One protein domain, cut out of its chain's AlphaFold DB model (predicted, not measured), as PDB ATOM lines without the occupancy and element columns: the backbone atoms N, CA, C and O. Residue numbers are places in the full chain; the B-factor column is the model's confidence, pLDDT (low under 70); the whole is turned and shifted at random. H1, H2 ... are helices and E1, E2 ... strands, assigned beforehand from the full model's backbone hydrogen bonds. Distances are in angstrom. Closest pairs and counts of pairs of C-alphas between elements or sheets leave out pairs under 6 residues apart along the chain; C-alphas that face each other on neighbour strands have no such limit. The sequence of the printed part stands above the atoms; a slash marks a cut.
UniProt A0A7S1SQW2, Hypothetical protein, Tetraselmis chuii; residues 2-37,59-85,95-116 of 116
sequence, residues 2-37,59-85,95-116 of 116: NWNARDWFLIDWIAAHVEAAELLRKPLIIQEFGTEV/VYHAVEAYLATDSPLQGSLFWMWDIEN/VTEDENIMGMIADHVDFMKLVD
ATOM      1  N   ASN A   2       8.549  53.561  25.479       70.12
ATOM      2  CA  ASN A   2       7.752  52.997  24.380       70.12
ATOM      3  C   ASN A   2       6.697  53.964  23.814       70.12
ATOM      4  O   ASN A   2       5.997  53.595  22.872       70.12
ATOM      5  N   TRP A   3       6.596  55.187  24.341       74.81
ATOM      6  CA  TRP A   3       5.634  56.183  23.863       74.81
ATOM      7  C   TRP A   3       5.799  56.499  22.380       74.81
ATOM      8  O   TRP A   3       6.907  56.789  21.918       74.81
ATOM      9  N   ASN A   4       4.678  56.470  21.652       73.00
ATOM     10  CA  ASN A   4       4.602  56.739  20.212       73.00
ATOM     11  C   ASN A   4       5.564  55.864  19.375       73.00
ATOM     12  O   ASN A   4       5.939  56.219  18.254       73.00
ATOM     13  N   ALA A   5       6.008  54.727  19.925       75.50
ATOM     14  CA  ALA A   5       6.830  53.770  19.210       75.50
ATOM     15  C   ALA A   5       5.962  52.849  18.348       75.50
ATOM     16  O   ALA A   5       4.831  52.529  18.702       75.50
ATOM     17  N   ARG A   6       6.508  52.416  17.209       68.31
ATOM     18  CA  ARG A   6       5.755  51.694  16.179       68.31
ATOM     19  C   ARG A   6       6.341  50.322  15.901       68.31
ATOM     20  O   ARG A   6       7.559  50.130  15.949       68.31
ATOM     21  N   ASP A   7       5.447  49.418  15.521       74.75
ATOM     22  CA  ASP A   7       5.747  48.131  14.903       74.75
ATOM     23  C   ASP A   7       6.804  47.317  15.679       74.75
ATOM     24  O   ASP A   7       6.690  47.057  16.879       74.75
ATOM     25  N   TRP A   8       7.878  46.945  14.981       78.31
ATOM     26  CA  TRP A   8       8.978  46.120  15.464       78.31
ATOM     27  C   TRP A   8       9.632  46.652  16.741       78.31
ATOM     28  O   TRP A   8      10.076  45.847  17.555       78.31
ATOM     29  N   PHE A   9       9.651  47.973  16.968       88.38
ATOM     30  CA  PHE A   9      10.258  48.516  18.181       88.38
ATOM     31  C   PHE A   9       9.525  48.045  19.435       88.38
ATOM     32  O   PHE A   9      10.179  47.698  20.413       88.38
ATOM     33  N   LEU A  10       8.187  48.034  19.431       89.00
ATOM     34  CA  LEU A  10       7.406  47.643  20.609       89.00
ATOM     35  C   LEU A  10       7.667  46.184  20.980       89.00
ATOM     36  O   LEU A  10       7.877  45.868  22.150       89.00
ATOM     37  N   ILE A  11       7.711  45.314  19.974       90.81
ATOM     38  CA  ILE A  11       7.959  43.885  20.159       90.81
ATOM     39  C   ILE A  11       9.388  43.637  20.655       90.81
ATOM     40  O   ILE A  11       9.574  42.939  21.651       90.81
ATOM     41  N   ASP A  12      10.385  44.260  20.025       93.88
ATOM     42  CA  ASP A  12      11.786  44.133  20.435       93.88
ATOM     43  C   ASP A  12      12.019  44.720  21.835       93.88
ATOM     44  O   ASP A  12      12.774  44.165  22.637       93.88
ATOM     45  N   TRP A  13      11.335  45.820  22.163       95.56
ATOM     46  CA  TRP A  13      11.375  46.430  23.487       95.56
ATOM     47  C   TRP A  13      10.824  45.479  24.550       95.56
ATOM     48  O   TRP A  13      11.492  45.263  25.561       95.56
ATOM     49  N   ILE A  14       9.656  44.866  24.324       96.38
ATOM     50  CA  ILE A  14       9.087  43.869  25.244       96.38
ATOM     51  C   ILE A  14      10.046  42.683  25.393       96.38
ATOM     52  O   ILE A  14      10.389  42.324  26.520       96.38
ATOM     53  N   ALA A  15      10.543  42.125  24.286       96.88
ATOM     54  CA  ALA A  15      11.440  40.972  24.304       96.88
ATOM     55  C   ALA A  15      12.727  41.238  25.104       96.88
ATOM     56  O   ALA A  15      13.115  40.424  25.944       96.88
ATOM     57  N   ALA A  16      13.350  42.405  24.917       97.69
ATOM     58  CA  ALA A  16      14.545  42.792  25.665       97.69
ATOM     59  C   ALA A  16      14.284  42.923  27.179       97.69
ATOM     60  O   ALA A  16      15.147  42.595  27.996       97.69
ATOM     61  N   HIS A  17      13.092  43.383  27.578       98.06
ATOM     62  CA  HIS A  17      12.724  43.475  28.994       98.06
ATOM     63  C   HIS A  17      12.419  42.106  29.599       98.06
ATOM     64  O   HIS A  17      12.763  41.874  30.759       98.06
ATOM     65  N   VAL A  18      11.831  41.190  28.824       98.31
ATOM     66  CA  VAL A  18      11.654  39.793  29.236       98.31
ATOM     67  C   VAL A  18      13.012  39.135  29.477       98.31
ATOM     68  O   VAL A  18      13.226  38.605  30.563       98.31
ATOM     69  N   GLU A  19      13.965  39.259  28.547       98.31
ATOM     70  CA  GLU A  19      15.326  38.716  28.709       98.31
ATOM     71  C   GLU A  19      16.006  39.255  29.983       98.31
ATOM     72  O   GLU A  19      16.607  38.511  30.766       98.31
ATOM     73  N   ALA A  20      15.867  40.557  30.247       98.44
ATOM     74  CA  ALA A  20      16.385  41.160  31.470       98.44
ATOM     75  C   ALA A  20      15.707  40.599  32.736       98.44
ATOM     76  O   ALA A  20      16.378  40.342  33.740       98.44
ATOM     77  N   ALA A  21      14.389  40.396  32.706       98.56
ATOM     78  CA  ALA A  21      13.623  39.841  33.820       98.56
ATOM     79  C   ALA A  21      13.995  38.376  34.109       98.56
ATOM     80  O   ALA A  21      14.164  38.006  35.277       98.56
ATOM     81  N   GLU A  22      14.221  37.574  33.064       98.12
ATOM     82  CA  GLU A  22      14.716  36.195  33.160       98.12
ATOM     83  C   GLU A  22      16.087  36.150  33.842       98.12
ATOM     84  O   GLU A  22      16.285  35.417  34.818       98.12
ATOM     85  N   LEU A  23      17.024  36.994  33.391       98.38
ATOM     86  CA  LEU A  23      18.367  37.093  33.968       98.38
ATOM     87  C   LEU A  23      18.324  37.472  35.454       98.38
ATOM     88  O   LEU A  23      19.070  36.925  36.272       98.38
ATOM     89  N   LEU A  24      17.444  38.409  35.808       98.44
ATOM     90  CA  LEU A  24      17.274  38.892  37.176       98.44
ATOM     91  C   LEU A  24      16.445  37.949  38.055       98.44
ATOM     92  O   LEU A  24      16.448  38.126  39.276       98.44
ATOM     93  N   ARG A  25      15.759  36.964  37.461       97.69
ATOM     94  CA  ARG A  25      14.795  36.077  38.129       97.69
ATOM     95  C   ARG A  25      13.738  36.866  38.899       97.69
ATOM     96  O   ARG A  25      13.471  36.593  40.072       97.69
ATOM     97  N   LYS A  26      13.189  37.893  38.255       98.38
ATOM     98  CA  LYS A  26      12.127  38.735  38.811       98.38
ATOM     99  C   LYS A  26      10.944  38.785  37.850       98.38
ATOM    100  O   LYS A  26      11.174  38.751  36.646       98.38
ATOM    101  N   PRO A  27       9.711  38.899  38.366       97.94
ATOM    102  CA  PRO A  27       8.553  39.123  37.517       97.94
ATOM    103  C   PRO A  27       8.645  40.487  36.824       97.94
ATOM    104  O   PRO A  27       9.224  41.437  37.362       97.94
ATOM    105  N   LEU A  28       8.035  40.571  35.647       98.25
ATOM    106  CA  LEU A  28       7.911  41.761  34.818       98.25
ATOM    107  C   LEU A  28       6.432  42.086  34.606       98.25
ATOM    108  O   LEU A  28       5.621  41.196  34.377       98.25
ATOM    109  N   ILE A  29       6.100  43.373  34.629       97.62
ATOM    110  CA  ILE A  29       4.818  43.908  34.172       97.62
ATOM    111  C   ILE A  29       5.142  45.042  33.203       97.62
ATOM    112  O   ILE A  29       5.991  45.883  33.509       97.62
ATOM    113  N   ILE A  30       4.469  45.086  32.051       97.50
ATOM    114  CA  ILE A  30       4.502  46.273  31.188       97.50
ATOM    115  C   ILE A  30       3.596  47.322  31.827       97.50
ATOM    116  O   ILE A  30       2.385  47.295  31.643       97.50
ATOM    117  N   GLN A  31       4.175  48.183  32.662       96.50
ATOM    118  CA  GLN A  31       3.401  49.073  33.534       96.50
ATOM    119  C   GLN A  31       2.703  50.226  32.806       96.50
ATOM    120  O   GLN A  31       1.732  50.758  33.328       96.50
ATOM    121  N   GLU A  32       3.233  50.639  31.656       95.44
ATOM    122  CA  GLU A  32       2.718  51.757  30.874       95.44
ATOM    123  C   GLU A  32       2.954  51.469  29.391       95.44
ATOM    124  O   GLU A  32       4.045  51.064  28.965       95.44
ATOM    125  N   PHE A  33       1.903  51.660  28.604       95.44
ATOM    126  CA  PHE A  33       1.958  51.750  27.154       95.44
ATOM    127  C   PHE A  33       0.744  52.544  26.667       95.44
ATOM    128  O   PHE A  33      -0.306  52.560  27.312       95.44
ATOM    129  N   GLY A  34       0.891  53.182  25.515       93.19
ATOM    130  CA  GLY A  34      -0.154  53.974  24.889       93.19
ATOM    131  C   GLY A  34       0.404  54.757  23.708       93.19
ATOM    132  O   GLY A  34       1.616  54.822  23.496       93.19
ATOM    133  N   THR A  35      -0.491  55.357  22.939       92.75
ATOM    134  CA  THR A  35      -0.144  56.303  21.875       92.75
ATOM    135  C   THR A  35      -1.126  57.458  21.906       92.75
ATOM    136  O   THR A  35      -2.276  57.273  22.315       92.75
ATOM    137  N   GLU A  36      -0.680  58.639  21.502       92.62
ATOM    138  CA  GLU A  36      -1.485  59.858  21.526       92.62
ATOM    139  C   GLU A  36      -2.622  59.812  20.498       92.62
ATOM    140  O   GLU A  36      -2.476  59.259  19.413       92.62
ATOM    141  N   VAL A  37      -3.751  60.434  20.836       91.56
ATOM    142  CA  VAL A  37      -4.846  60.742  19.913       91.56
ATOM    143  C   VAL A  37      -5.190  62.209  20.060       91.56
ATOM    144  O   VAL A  37      -5.627  62.657  21.123       91.56
ATOM    145  N   VAL A  59       0.769  45.002  21.640       95.88
ATOM    146  CA  VAL A  59       1.175  44.814  23.038       95.88
ATOM    147  C   VAL A  59       0.434  43.629  23.650       95.88
ATOM    148  O   VAL A  59       1.089  42.758  24.221       95.88
ATOM    149  N   TYR A  60      -0.889  43.538  23.491       97.31
ATOM    150  CA  TYR A  60      -1.655  42.420  24.044       97.31
ATOM    151  C   TYR A  60      -1.257  41.087  23.424       97.31
ATOM    152  O   TYR A  60      -0.910  40.179  24.171       97.31
ATOM    153  N   HIS A  61      -1.149  40.980  22.098       96.25
ATOM    154  CA  HIS A  61      -0.671  39.741  21.477       96.25
ATOM    155  C   HIS A  61       0.718  39.320  21.982       96.25
ATOM    156  O   HIS A  61       0.954  38.133  22.208       96.25
ATOM    157  N   ALA A  62       1.647  40.265  22.166       96.06
ATOM    158  CA  ALA A  62       2.974  39.957  22.694       96.06
ATOM    159  C   ALA A  62       2.906  39.469  24.150       96.06
ATOM    160  O   ALA A  62       3.504  38.447  24.487       96.06
ATOM    161  N   VAL A  63       2.161  40.176  25.005       96.81
ATOM    162  CA  VAL A  63       1.979  39.827  26.420       96.81
ATOM    163  C   VAL A  63       1.336  38.445  26.559       96.81
ATOM    164  O   VAL A  63       1.853  37.599  27.286       96.81
ATOM    165  N   GLU A  64       0.266  38.183  25.815       97.19
ATOM    166  CA  GLU A  64      -0.456  36.908  25.813       97.19
ATOM    167  C   GLU A  64       0.420  35.746  25.332       97.19
ATOM    168  O   GLU A  64       0.410  34.667  25.928       97.19
ATOM    169  N   ALA A  65       1.239  35.967  24.297       96.25
ATOM    170  CA  ALA A  65       2.167  34.957  23.800       96.25
ATOM    171  C   ALA A  65       3.212  34.551  24.855       96.25
ATOM    172  O   ALA A  65       3.528  33.367  24.972       96.25
ATOM    173  N   TYR A  66       3.727  35.504  25.636       96.62
ATOM    174  CA  TYR A  66       4.656  35.212  26.732       96.62
ATOM    175  C   TYR A  66       3.967  34.526  27.914       96.62
ATOM    176  O   TYR A  66       4.515  33.565  28.453       96.62
ATOM    177  N   LEU A  67       2.759  34.957  28.281       95.06
ATOM    178  CA  LEU A  67       1.973  34.344  29.358       95.06
ATOM    179  C   LEU A  67       1.568  32.894  29.072       95.06
ATOM    180  O   LEU A  67       1.414  32.103  29.996       95.06
ATOM    181  N   ALA A  68       1.444  32.508  27.801       93.88
ATOM    182  CA  ALA A  68       1.209  31.118  27.404       93.88
ATOM    183  C   ALA A  68       2.431  30.192  27.626       93.88
ATOM    184  O   ALA A  68       2.385  29.004  27.293       93.88
ATOM    185  N   THR A  69       3.536  30.723  28.156       92.88
ATOM    186  CA  THR A  69       4.798  30.017  28.419       92.88
ATOM    187  C   THR A  69       5.254  30.226  29.868       92.88
ATOM    188  O   THR A  69       4.655  30.997  30.607       92.88
ATOM    189  N   ASP A  70       6.342  29.571  30.282       93.25
ATOM    190  CA  ASP A  70       6.986  29.805  31.590       93.25
ATOM    191  C   ASP A  70       7.833  31.101  31.572       93.25
ATOM    192  O   ASP A  70       9.045  31.083  31.786       93.25
ATOM    193  N   SER A  71       7.208  32.227  31.207       95.88
ATOM    194  CA  SER A  71       7.845  33.545  31.080       95.88
ATOM    195  C   SER A  71       7.743  34.352  32.380       95.88
ATOM    196  O   SER A  71       6.726  34.280  33.072       95.88
ATOM    197  N   PRO A  72       8.729  35.213  32.709       97.69
ATOM    198  CA  PRO A  72       8.600  36.149  33.825       97.69
ATOM    199  C   PRO A  72       7.641  37.317  33.555       97.69
ATOM    200  O   PRO A  72       7.404  38.096  34.476       97.69
ATOM    201  N   LEU A  73       7.118  37.503  32.337       97.75
ATOM    202  CA  LEU A  73       6.114  38.534  32.057       97.75
ATOM    203  C   LEU A  73       4.759  38.118  32.635       97.75
ATOM    204  O   LEU A  73       4.287  37.026  32.352       97.75
ATOM    205  N   GLN A  74       4.154  38.973  33.459       96.38
ATOM    206  CA  GLN A  74       2.955  38.663  34.252       96.38
ATOM    207  C   GLN A  74       1.744  39.537  33.899       96.38
ATOM    208  O   GLN A  74       0.714  39.462  34.560       96.38
ATOM    209  N   GLY A  75       1.856  40.396  32.886       96.62
ATOM    210  CA  GLY A  75       0.740  41.215  32.419       96.62
ATOM    211  C   GLY A  75       1.147  42.611  31.976       96.62
ATOM    212  O   GLY A  75       2.332  42.933  31.824       96.62
ATOM    213  N   SER A  76       0.131  43.445  31.770       97.25
ATOM    214  CA  SER A  76       0.279  44.806  31.272       97.25
ATOM    215  C   SER A  76      -0.743  45.764  31.884       97.25
ATOM    216  O   SER A  76      -1.790  45.348  32.381       97.25
ATOM    217  N   LEU A  77      -0.413  47.053  31.865       97.44
ATOM    218  CA  LEU A  77      -1.263  48.161  32.277       97.44
ATOM    219  C   LEU A  77      -1.170  49.238  31.191       97.44
ATOM    220  O   LEU A  77      -0.090  49.771  30.925       97.44
ATOM    221  N   PHE A  78      -2.292  49.530  30.535       96.50
ATOM    222  CA  PHE A  78      -2.348  50.634  29.583       96.50
ATOM    223  C   PHE A  78      -2.394  51.967  30.330       96.50
ATOM    224  O   PHE A  78      -2.934  52.065  31.436       96.50
ATOM    225  N   TRP A  79      -1.859  53.007  29.702       95.56
ATOM    226  CA  TRP A  79      -1.942  54.372  30.194       95.56
ATOM    227  C   TRP A  79      -2.750  55.227  29.207       95.56
ATOM    228  O   TRP A  79      -2.347  55.375  28.057       95.56
ATOM    229  N   MET A  80      -3.888  55.794  29.600       94.00
ATOM    230  CA  MET A  80      -4.587  55.578  30.877       94.00
ATOM    231  C   MET A  80      -6.091  55.524  30.686       94.00
ATOM    232  O   MET A  80      -6.618  56.003  29.685       94.00
ATOM    233  N   TRP A  81      -6.791  54.944  31.659       94.19
ATOM    234  CA  TRP A  81      -8.241  55.060  31.700       94.19
ATOM    235  C   TRP A  81      -8.613  56.479  32.116       94.19
ATOM    236  O   TRP A  81      -8.309  56.909  33.231       94.19
ATOM    237  N   ASP A  82      -9.274  57.178  31.207       91.44
ATOM    238  CA  ASP A  82      -9.836  58.493  31.421       91.44
ATOM    239  C   ASP A  82     -11.362  58.395  31.568       91.44
ATOM    240  O   ASP A  82     -12.049  57.712  30.804       91.44
ATOM    241  N   ILE A  83     -11.890  59.037  32.606       81.69
ATOM    242  CA  ILE A  83     -13.330  59.078  32.898       81.69
ATOM    243  C   ILE A  83     -13.973  60.382  32.415       81.69
ATOM    244  O   ILE A  83     -15.168  60.591  32.634       81.69
ATOM    245  N   GLU A  84     -13.182  61.272  31.815       78.81
ATOM    246  CA  GLU A  84     -13.658  62.505  31.207       78.81
ATOM    247  C   GLU A  84     -14.336  62.246  29.854       78.81
ATOM    248  O   GLU A  84     -14.254  61.166  29.267       78.81
ATOM    249  N   ASN A  85     -15.049  63.255  29.348       78.44
ATOM    250  CA  ASN A  85     -15.633  63.171  28.014       78.44
ATOM    251  C   ASN A  85     -14.516  63.153  26.953       78.44
ATOM    252  O   ASN A  85     -13.487  63.801  27.151       78.44
ATOM    253  N   VAL A  95     -11.329  56.543  26.847       93.25
ATOM    254  CA  VAL A  95     -12.663  56.837  27.386       93.25
ATOM    255  C   VAL A  95     -13.614  55.674  27.121       93.25
ATOM    256  O   VAL A  95     -13.321  54.775  26.333       93.25
ATOM    257  N   THR A  96     -14.771  55.661  27.784       91.69
ATOM    258  CA  THR A  96     -15.722  54.533  27.683       91.69
ATOM    259  C   THR A  96     -16.303  54.389  26.272       91.69
ATOM    260  O   THR A  96     -16.681  53.297  25.861       91.69
ATOM    261  N   GLU A  97     -16.334  55.486  25.520       91.38
ATOM    262  CA  GLU A  97     -16.800  55.573  24.141       91.38
ATOM    263  C   GLU A  97     -15.805  55.009  23.113       91.38
ATOM    264  O   GLU A  97     -16.179  54.829  21.954       91.38
ATOM    265  N   ASP A  98     -14.563  54.698  23.500       92.62
ATOM    266  CA  ASP A  98     -13.595  54.034  22.619       92.62
ATOM    267  C   ASP A  98     -13.911  52.525  22.521       92.62
ATOM    268  O   ASP A  98     -13.128  51.676  22.952       92.62
ATOM    269  N   GLU A  99     -15.086  52.179  21.978       93.88
ATOM    270  CA  GLU A  99     -15.673  50.828  22.031       93.88
ATOM    271  C   GLU A  99     -14.720  49.724  21.546       93.88
ATOM    272  O   GLU A  99     -14.645  48.664  22.168       93.88
ATOM    273  N   ASN A 100     -13.952  49.974  20.481       95.94
ATOM    274  CA  ASN A 100     -12.982  49.009  19.955       95.94
ATOM    275  C   ASN A 100     -11.848  48.734  20.951       95.94
ATOM    276  O   ASN A 100     -11.538  47.576  21.230       95.94
ATOM    277  N   ILE A 101     -11.246  49.787  21.513       96.00
ATOM    278  CA  ILE A 101     -10.162  49.661  22.494       96.00
ATOM    279  C   ILE A 101     -10.682  49.012  23.775       96.00
ATOM    280  O   ILE A 101     -10.040  48.109  24.310       96.00
ATOM    281  N   MET A 102     -11.863  49.416  24.246       96.19
ATOM    282  CA  MET A 102     -12.509  48.798  25.404       96.19
ATOM    283  C   MET A 102     -12.822  47.316  25.165       96.19
ATOM    284  O   MET A 102     -12.642  46.505  26.073       96.19
ATOM    285  N   GLY A 103     -13.216  46.946  23.943       98.00
ATOM    286  CA  GLY A 103     -13.357  45.553  23.522       98.00
ATOM    287  C   GLY A 103     -12.039  44.782  23.616       98.00
ATOM    288  O   GLY A 103     -11.992  43.744  24.266       98.00
ATOM    289  N   MET A 104     -10.946  45.329  23.071       97.94
ATOM    290  CA  MET A 104      -9.614  44.712  23.168       97.94
ATOM    291  C   MET A 104      -9.142  44.562  24.620       97.94
ATOM    292  O   MET A 104      -8.569  43.536  24.978       97.94
ATOM    293  N   ILE A 105      -9.388  45.564  25.471       97.62
ATOM    294  CA  ILE A 105      -9.088  45.492  26.910       97.62
ATOM    295  C   ILE A 105      -9.894  44.360  27.561       97.62
ATOM    296  O   ILE A 105      -9.340  43.598  28.351       97.62
ATOM    297  N   ALA A 106     -11.186  44.238  27.246       97.75
ATOM    298  CA  ALA A 106     -12.042  43.192  27.798       97.75
ATOM    299  C   ALA A 106     -11.592  41.788  27.361       97.75
ATOM    300  O   ALA A 106     -11.466  40.907  28.213       97.75
ATOM    301  N   ASP A 107     -11.281  41.607  26.075       98.06
ATOM    302  CA  ASP A 107     -10.765  40.350  25.529       98.06
ATOM    303  C   ASP A 107      -9.433  39.964  26.194       98.06
ATOM    304  O   ASP A 107      -9.268  38.825  26.636       98.06
ATOM    305  N   HIS A 108      -8.518  40.929  26.353       97.44
ATOM    306  CA  HIS A 108      -7.255  40.718  27.059       97.44
ATOM    307  C   HIS A 108      -7.490  40.299  28.516       97.44
ATOM    308  O   HIS A 108      -6.915  39.325  28.992       97.44
ATOM    309  N   VAL A 109      -8.386  40.982  29.236       96.88
ATOM    310  CA  VAL A 109      -8.749  40.628  30.618       96.88
ATOM    311  C   VAL A 109      -9.324  39.212  30.708       96.88
ATOM    312  O   VAL A 109      -9.033  38.495  31.668       96.88
ATOM    313  N   ASP A 110     -10.137  38.792  29.743       97.31
ATOM    314  CA  ASP A 110     -10.676  37.436  29.710       97.31
ATOM    315  C   ASP A 110      -9.598  36.392  29.415       97.31
ATOM    316  O   ASP A 110      -9.593  35.351  30.073       97.31
ATOM    317  N   PHE A 111      -8.633  36.685  28.537       96.25
ATOM    318  CA  PHE A 111      -7.441  35.852  28.376       96.25
ATOM    319  C   PHE A 111      -6.650  35.736  29.687       96.25
ATOM    320  O   PHE A 111      -6.333  34.625  30.109       96.25
ATOM    321  N   MET A 112      -6.374  36.858  30.366       93.69
ATOM    322  CA  MET A 112      -5.585  36.886  31.607       93.69
ATOM    323  C   MET A 112      -6.180  35.973  32.691       93.69
ATOM    324  O   MET A 112      -5.447  35.290  33.396       93.69
ATOM    325  N   LYS A 113      -7.514  35.891  32.791       93.50
ATOM    326  CA  LYS A 113      -8.206  35.004  33.750       93.50
ATOM    327  C   LYS A 113      -8.050  33.509  33.449       93.50
ATOM    328  O   LYS A 113      -8.387  32.696  34.304       93.50
ATOM    329  N   LEU A 114      -7.653  33.136  32.230       91.06
ATOM    330  CA  LEU A 114      -7.485  31.738  31.816       91.06
ATOM    331  C   LEU A 114      -6.067  31.211  32.058       91.06
ATOM    332  O   LEU A 114      -5.875  29.995  32.024       91.06
ATOM    333  N   VAL A 115      -5.096  32.109  32.238       86.25
ATOM    334  CA  VAL A 115      -3.674  31.774  32.412       86.25
ATOM    335  C   VAL A 115      -3.194  31.851  33.871       86.25
ATOM    336  O   VAL A 115      -2.071  31.429  34.138       86.25
ATOM    337  N   ASP A 116      -4.044  32.327  34.791       59.19
ATOM    338  CA  ASP A 116      -3.892  32.237  36.263       59.19
ATOM    339  C   ASP A 116      -4.217  30.825  36.803       59.19
ATOM    340  O   ASP A 116      -3.491  30.340  37.707       59.19
TER     341      ASP A 116
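This is residues 2 to 37, 59 to 85 and 95 to 116 of the 116 residues of the protein "Hypothetical protein" of Tetraselmis chuii (UniProt A0A7S1SQW2). Three helices, H1, H2 and H3, stand side by side in a gently bowed row with H2 in the middle, H2 running the same way as H1 and as H3, and two short parallel strands, E1 and E2, lie side by side over one side of that row; the small sheet packs on H1 and H2, and H3 reaches E2 at one place. Past the strands, residues 31 to 37 and 77 to 85 run on as stretches with no named element. The printed part has 85 residues, with three named helices and two named strands in the order H1, E1, H2, E2, H3, and its class is mostly helix. It is compact, with a radius of gyration of the C-alphas of 13.6 A, and it spans 43 by 29 by 19 A.

Begin with the sheet: E1 is residues 28 to 30, 6.7 A from first to last C-alpha, and E2 is residues 73 to 76, 8.6 A long. Find C-alpha 8 at (8.978, 46.120, 15.464); from there H1, residues 8 to 24, runs 24.3 A to C-alpha 24 at (17.274, 38.892, 37.176). Next look at H2, residues 59 to 67, 12.3 A long. H3 is residues 99 to 115, 24.8 A long, and ends with C-alpha 115 at (-3.674, 31.774, 32.412).

Look first at E1 and E2, parallel neighbours at 22 degrees: N 30 and O 75 are 3.0 A apart and N 74 and O 28 are 2.8 A apart, both within hydrogen-bond range. The closest C-alphas of H2 and E2 are those of Val 63 and Gly 75, 6.3 A apart. Those of H1 and E1 are Ala 21 and Leu 28, 6.1 A apart. H1 touches H2 with residues 10 to 14 alone, closest at the C-alphas of Ile 11 and Ala 62, 6.8 A; they run the same way at a shallow tilt of 32 degrees, only just short of steep. H3 touches H2 with residues 108 to 115 alone, closest at the C-alphas of Tyr 60 and His 108, 6.6 A; they run the same way at a shallow tilt of 5 degrees. The closest C-alphas of E2 and H3 are those of Gly 75 and Met 112, 7.7 A apart. H1 and H3 are apart, and so are E1 and H3. In H1 and H2 every O i to N i+4 pair is within hydrogen-bond range; in H3, 11 of 13 are.

The two C-alphas farthest apart are those of Leu 23 and Asn 85, 43.3 A. Residues 38 to 58 are not printed, and C-alphas 37 and 59 are 17.3 A apart across that cut; residues 86 to 94 are not printed, and C-alphas 85 and 95 are 7.0 A apart. The links H1 to E1 and H2 to E2 are tight; those from E1 to H2 and from E2 to H3 run across the cuts. The mean pLDDT of the printed part is 92.8, and residues 6 and 116 are under 70.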